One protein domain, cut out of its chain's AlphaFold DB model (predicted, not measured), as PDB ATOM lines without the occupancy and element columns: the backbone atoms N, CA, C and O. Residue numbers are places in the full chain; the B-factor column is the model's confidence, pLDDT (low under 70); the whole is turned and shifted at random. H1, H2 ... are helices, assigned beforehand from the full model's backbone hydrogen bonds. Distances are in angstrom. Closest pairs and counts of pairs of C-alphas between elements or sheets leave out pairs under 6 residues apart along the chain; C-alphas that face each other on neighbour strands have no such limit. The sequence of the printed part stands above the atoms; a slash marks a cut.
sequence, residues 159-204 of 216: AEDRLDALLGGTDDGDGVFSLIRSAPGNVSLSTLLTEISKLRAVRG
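AT A GLANCE: This is residues 159 to 204 of the 216 residues of the protein "DUF4158 domain-containing protein" of Conexibacter sp. Seoho-28 (UniProt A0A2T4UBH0). A short helix, H2, sits crosswise between two others, joining the end of H1 to the last part of H3, the long helix of a flat, open arrangement. Residues 186 to 191, of which 189 to 191 belong to H3, stick out, and H3 runs back from there toward H1. The printed part has 46 residues with three named helices, in the order H1, H2, H3, and no named strand; the class is all helix. The whole is only just loose, close to compact, with a radius of gyration of the C-alphas of 11.4 A, and it spans 33 by 24 by 12 A.

HOW THE PARTS SIT: H1, residues 159 to 167, touches H2, residues 176 to 181, about perpendicular at 80 degrees. Their closest C-alphas, those of Leu 166 and Val 176, are 5.1 A apart. H2 also touches H3, residues 189 to 202, which meets it with residues 198 to 202 alone. The closest C-alphas there are those of Ile 180 and Lys 198, 5.4 A apart, and the lines stand at 71 degrees, only just about perpendicular. H1 and H3 are near each other, with 5 pairs of C-alphas within 10 A but no pair within 8 A. Within H1, H2 and H3, every pair of O i and N i+4 is within hydrogen-bond range.

IN THESE COORDINATES: H1 begins at C-alpha 159, (84.106, 108.137, 6.022), and measures 12.3 A from first to last C-alpha. H2 is 8.8 A long and begins at C-alpha 176, (89.390, 98.492, 16.709). H3, the longest with 14 residues, measures 20.2 A and ends at C-alpha 202, (80.703, 102.478, 15.742).

THE WHOLE: The two C-alphas farthest apart, those of Glu 160 and Ser 188, are 33.9 A apart, while the C-alphas of Ala 159 and Gly 204, first and last printed, are 9.6 A apart. The printed part has no cut, and both links, H1 to H2 with 8 residues and H2 to H3 with 7, are short. Residues 186 to 191, of which 189 to 191 belong to H3, stand free. The mean pLDDT of the printed part is 76.1, and residues 168 to 175 and residue 204 are under 70.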
ATOM      1  N   ALA A 159      84.398 109.546   5.799       81.25
ATOM      2  CA  ALA A 159      84.106 108.137   6.022       81.25
ATOM      3  C   ALA A 159      85.352 107.267   5.817       81.25
ATOM      4  O   ALA A 159      85.519 106.300   6.557       81.25
ATOM      5  N   GLU A 160      86.219 107.623   4.864       79.75
ATOM      6  CA  GLU A 160      87.515 106.968   4.643       79.75
ATOM      7  C   GLU A 160      88.403 107.092   5.888       79.75
ATOM      8  O   GLU A 160      88.794 106.070   6.443       79.75
ATOM      9  N   ASP A 161      88.567 108.300   6.439       80.88
ATOM     10  CA  ASP A 161      89.343 108.533   7.668       80.88
ATOM     11  C   ASP A 161      88.814 107.717   8.859       80.88
ATOM     12  O   ASP A 161      89.570 107.202   9.686       80.88
ATOM     13  N   ARG A 162      87.487 107.576   8.965       78.25
ATOM     14  CA  ARG A 162      86.856 106.764  10.016       78.25
ATOM     15  C   ARG A 162      87.099 105.274   9.810       78.25
ATOM     16  O   ARG A 162      87.292 104.569  10.797       78.25
ATOM     17  N   LEU A 163      87.053 104.790   8.571       79.88
ATOM     18  CA  LEU A 163      87.346 103.394   8.249       79.88
ATOM     19  C   LEU A 163      88.820 103.080   8.510       79.88
ATOM     20  O   LEU A 163      89.106 102.094   9.185       79.88
ATOM     21  N   ASP A 164      89.731 103.955   8.095       78.94
ATOM     22  CA  ASP A 164      91.162 103.810   8.358       78.94
ATOM     23  C   ASP A 164      91.463 103.854   9.859       78.94
ATOM     24  O   ASP A 164      92.209 103.016  10.362       78.94
ATOM     25  N   ALA A 165      90.809 104.730  10.626       79.31
ATOM     26  CA  ALA A 165      90.930 104.743  12.086       79.31
ATOM     27  C   ALA A 165      90.393 103.458  12.751       79.31
ATOM     28  O   ALA A 165      90.886 103.057  13.808       79.31
ATOM     29  N   LEU A 166      89.390 102.799  12.156       76.12
ATOM     30  CA  LEU A 166      88.878 101.507  12.631       76.12
ATOM     31  C   LEU A 166      89.814 100.339  12.277       76.12
ATOM     32  O   LEU A 166      89.862  99.354  13.025       76.12
ATOM     33  N   LEU A 167      90.539 100.451  11.161       77.31
ATOM     34  CA  LEU A 167      91.487  99.454  10.651       77.31
ATOM     35  C   LEU A 167      92.912  99.630  11.206       77.31
ATOM     36  O   LEU A 167      93.648  98.653  11.269       77.31
ATOM     37  N   GLY A 168      93.288 100.835  11.648       61.53
ATOM     38  CA  GLY A 168      94.643 101.267  12.018       61.53
ATOM     39  C   GLY A 168      95.225 100.726  13.333       61.53
ATOM     40  O   GLY A 168      95.890 101.465  14.056       61.53
ATOM     41  N   GLY A 169      94.995  99.451  13.650       54.75
ATOM     42  CA  GLY A 169      95.854  98.685  14.560       54.75
ATOM     43  C   GLY A 169      96.795  97.822  13.721       54.75
ATOM     44  O   GLY A 169      96.343  97.234  12.749       54.75
ATOM     45  N   THR A 170      98.083  97.812  14.063       50.19
ATOM     46  CA  THR A 170      99.224  97.117  13.423       50.19
ATOM     47  C   THR A 170      98.928  95.781  12.716       50.19
ATOM     48  O   THR A 170      97.990  95.079  13.080       50.19
ATOM     49  N   ASP A 171      99.815  95.399  11.778       50.75
ATOM     50  CA  ASP A 171      99.858  94.176  10.928       50.75
ATOM     51  C   ASP A 171      99.508  92.820  11.605       50.75
ATOM     52  O   ASP A 171      99.340  91.811  10.925       50.75
ATOM     53  N   ASP A 172      99.345  92.792  12.928       52.25
ATOM     54  CA  ASP A 172      98.964  91.639  13.752       52.25
ATOM     55  C   ASP A 172      97.437  91.439  13.919       52.25
ATOM     56  O   ASP A 172      97.004  90.506  14.593       52.25
ATOM     57  N   GLY A 173      96.583  92.268  13.303       51.25
ATOM     58  CA  GLY A 173      95.125  92.042  13.284       51.25
ATOM     59  C   GLY A 173      94.352  92.522  14.526       51.25
ATOM     60  O   GLY A 173      93.152  92.257  14.647       51.25
ATOM     61  N   ASP A 174      94.998  93.294  15.401       56.16
ATOM     62  CA  ASP A 174      94.432  93.857  16.641       56.16
ATOM     63  C   ASP A 174      93.861  95.285  16.459       56.16
ATOM     64  O   ASP A 174      94.012  96.180  17.293       56.16
ATOM     65  N   GLY A 175      93.171  95.526  15.341       69.94
ATOM     66  CA  GLY A 175      92.462  96.786  15.081       69.94
ATOM     67  C   GLY A 175      91.151  96.931  15.871       69.94
ATOM     68  O   GLY A 175      90.513  95.945  16.253       69.94
ATOM     69  N   VAL A 176      90.678  98.172  16.047       74.50
ATOM     70  CA  VAL A 176      89.390  98.492  16.709       74.50
ATOM     71  C   VAL A 176      88.222  97.725  16.069       74.50
ATOM     72  O   VAL A 176      87.299  97.300  16.764       74.50
ATOM     73  N   PHE A 177      88.280  97.475  14.758       77.88
ATOM     74  CA  PHE A 177      87.304  96.648  14.045       77.88
ATOM     75  C   PHE A 177      87.272  95.177  14.503       77.88
ATOM     76  O   PHE A 177      86.188  94.616  14.677       77.88
ATOM     77  N   SER A 178      88.433  94.556  14.743       78.69
ATOM     78  CA  SER A 178      88.530  93.178  15.255       78.69
ATOM     79  C   SER A 178      87.860  93.068  16.628       78.69
ATOM     80  O   SER A 178      87.039  92.180  16.880       78.69
ATOM     81  N   LEU A 179      88.090  94.077  17.474       77.81
ATOM     82  CA  LEU A 179      87.440  94.191  18.770       77.81
ATOM     83  C   LEU A 179      85.918  94.365  18.634       77.81
ATOM     84  O   LEU A 179      85.174  93.663  19.314       77.81
ATOM     85  N   ILE A 180      85.435  95.233  17.740       80.94
ATOM     86  CA  ILE A 180      83.992  95.410  17.477       80.94
ATOM     87  C   ILE A 180      83.341  94.099  17.017       80.94
ATOM     88  O   ILE A 180      82.217  93.803  17.420       80.94
ATOM     89  N   ARG A 181      84.041  93.301  16.205       81.38
ATOM     90  CA  ARG A 181      83.545  92.019  15.688       81.38
ATOM     91  C   ARG A 181      83.517  90.907  16.743       81.38
ATOM     92  O   ARG A 181      82.735  89.967  16.604       81.38
ATOM     93  N   SER A 182      84.363  90.987  17.769       83.19
ATOM     94  CA  SER A 182      84.433  89.967  18.821       83.19
ATOM     95  C   SER A 182      83.132  89.878  19.628       83.19
ATOM     96  O   SER A 182      82.530  90.897  19.982       83.19
ATOM     97  N   ALA A 183      82.712  88.649  19.939       81.38
ATOM     98  CA  ALA A 183      81.534  88.400  20.763       81.38
ATOM     99  C   ALA A 183      81.724  88.947  22.194       81.38
ATOM    100  O   ALA A 183      82.849  88.941  22.706       81.38
ATOM    101  N   PRO A 184      80.648  89.398  22.864       79.88
ATOM    102  CA  PRO A 184      80.726  89.820  24.256       79.88
ATOM    103  C   PRO A 184      81.101  88.639  25.163       79.88
ATOM    104  O   PRO A 184      80.612  87.523  24.992       79.88
ATOM    105  N   GLY A 185      81.965  88.899  26.146       76.69
ATOM    106  CA  GLY A 185      82.311  87.928  27.187       76.69
ATOM    107  C   GLY A 185      81.217  87.771  28.251       76.69
ATOM    108  O   GLY A 185      80.129  88.338  28.152       76.69
ATOM    109  N   ASN A 186      81.523  87.037  29.325       81.75
ATOM    110  CA  ASN A 186      80.614  86.882  30.466       81.75
ATOM    111  C   ASN A 186      80.218  88.238  31.072       81.75
ATOM    112  O   ASN A 186      81.019  89.178  31.104       81.75
ATOM    113  N   VAL A 187      78.988  88.327  31.589       81.25
ATOM    114  CA  VAL A 187      78.442  89.564  32.162       81.25
ATOM    115  C   VAL A 187      79.285  90.000  33.359       81.25
ATOM    116  O   VAL A 187      79.313  89.355  34.402       81.25
ATOM    117  N   SER A 188      79.985  91.115  33.187       85.94
ATOM    118  CA  SER A 188      80.816  91.759  34.198       85.94
ATOM    119  C   SER A 188      80.884  93.259  33.906       85.94
ATOM    120  O   SER A 188      80.593  93.697  32.790       85.94
ATOM    121  N   LEU A 189      81.278  94.064  34.896       82.88
ATOM    122  CA  LEU A 189      81.454  95.506  34.703       82.88
ATOM    123  C   LEU A 189      82.499  95.815  33.618       82.88
ATOM    124  O   LEU A 189      82.302  96.733  32.827       82.88
ATOM    125  N   SER A 190      83.584  95.039  33.552       80.81
ATOM    126  CA  SER A 190      84.610  95.186  32.514       80.81
ATOM    127  C   SER A 190      84.058  94.857  31.129       80.81
ATOM    128  O   SER A 190      84.256  95.648  30.211       80.81
ATOM    129  N   THR A 191      83.294  93.769  30.983       84.69
ATOM    130  CA  THR A 191      82.626  93.437  29.714       84.69
ATOM    131  C   THR A 191      81.665  94.546  29.284       84.69
ATOM    132  O   THR A 191      81.724  94.990  28.143       84.69
ATOM    133  N   LEU A 192      80.825  95.058  30.192       85.88
ATOM    134  CA  LEU A 192      79.890  96.146  29.876       85.88
ATOM    135  C   LEU A 192      80.610  97.418  29.409       85.88
ATOM    136  O   LEU A 192      80.179  98.045  28.443       85.88
ATOM    137  N   LEU A 193      81.712  97.796  30.062       85.62
ATOM    138  CA  LEU A 193      82.508  98.960  29.662       85.62
ATOM    139  C   LEU A 193      83.160  98.761  28.287       85.62
ATOM    140  O   LEU A 193      83.143  99.689  27.478       85.62
ATOM    141  N   THR A 194      83.663  97.560  27.996       83.06
ATOM    142  CA  THR A 194      84.211  97.207  26.681       83.06
ATOM    143  C   THR A 194      83.145  97.295  25.585       83.06
ATOM    144  O   THR A 194      83.378  97.943  24.565       83.06
ATOM    145  N   GLU A 195      81.952  96.735  25.801       86.62
ATOM    146  CA  GLU A 195      80.845  96.806  24.835       86.62
ATOM    147  C   GLU A 195      80.336  98.247  24.624       86.62
ATOM    148  O   GLU A 195      80.048  98.654  23.496       86.62
ATOM    149  N   ILE A 196      80.300  99.075  25.678       84.94
ATOM    150  CA  ILE A 196      79.981 100.510  25.562       84.94
ATOM    151  C   ILE A 196      81.030 101.237  24.715       84.94
ATOM    152  O   ILE A 196      80.671 102.071  23.877       84.94
ATOM    153  N   SER A 197      82.316 100.942  24.910       80.31
ATOM    154  CA  SER A 197      83.377 101.521  24.086       80.31
ATOM    155  C   SER A 197      83.261 101.070  22.624       80.31
ATOM    156  O   SER A 197      83.420 101.911  21.737       80.31
ATOM    157  N   LYS A 198      82.898  99.802  22.350       82.19
ATOM    158  CA  LYS A 198      82.666  99.301  20.976       82.19
ATOM    159  C   LYS A 198      81.529 100.080  20.306       82.19
ATOM    160  O   LYS A 198      81.694 100.596  19.202       82.19
ATOM    161  N   LEU A 199      80.403 100.253  21.005       84.00
ATOM    162  CA  LEU A 199      79.256 101.029  20.513       84.00
ATOM    163  C   LEU A 199      79.596 102.503  20.253       84.00
ATOM    164  O   LEU A 199      79.084 103.093  19.300       84.00
ATOM    165  N   ARG A 200      80.448 103.116  21.084       81.62
ATOM    166  CA  ARG A 200      80.910 104.498  20.874       81.62
ATOM    167  C   ARG A 200      81.783 104.627  19.628       81.62
ATOM    168  O   ARG A 200      81.577 105.580  18.882       81.62
ATOM    169  N   ALA A 201      82.677 103.669  19.381       76.94
ATOM    170  CA  ALA A 201      83.496 103.644  18.170       76.94
ATOM    171  C   ALA A 201      82.640 103.516  16.897       76.94
ATOM    172  O   ALA A 201      82.819 104.293  15.965       76.94
ATOM    173  N   VAL A 202      81.631 102.632  16.887       76.75
ATOM    174  CA  VAL A 202      80.703 102.478  15.742       76.75
ATOM    175  C   VAL A 202      79.911 103.760  15.450       76.75
ATOM    176  O   VAL A 202      79.627 104.073  14.298       76.75
ATOM    177  N   ARG A 203      79.561 104.536  16.482       78.06
ATOM    178  CA  ARG A 203      78.808 105.798  16.341       78.06
ATOM    179  C   ARG A 203      79.680 107.008  15.971       78.06
ATOM    180  O   ARG A 203      79.165 108.122  15.942       78.06
ATOM    181  N   GLY A 204      80.974 106.811  15.699       65.50
ATOM    182  CA  GLY A 204      81.908 107.885  15.337       65.50
ATOM    183  C   GLY A 204      82.472 108.673  16.525       65.50
ATOM    184  O   GLY A 204      82.996 109.767  16.339       65.50
TER     185      GLY A 204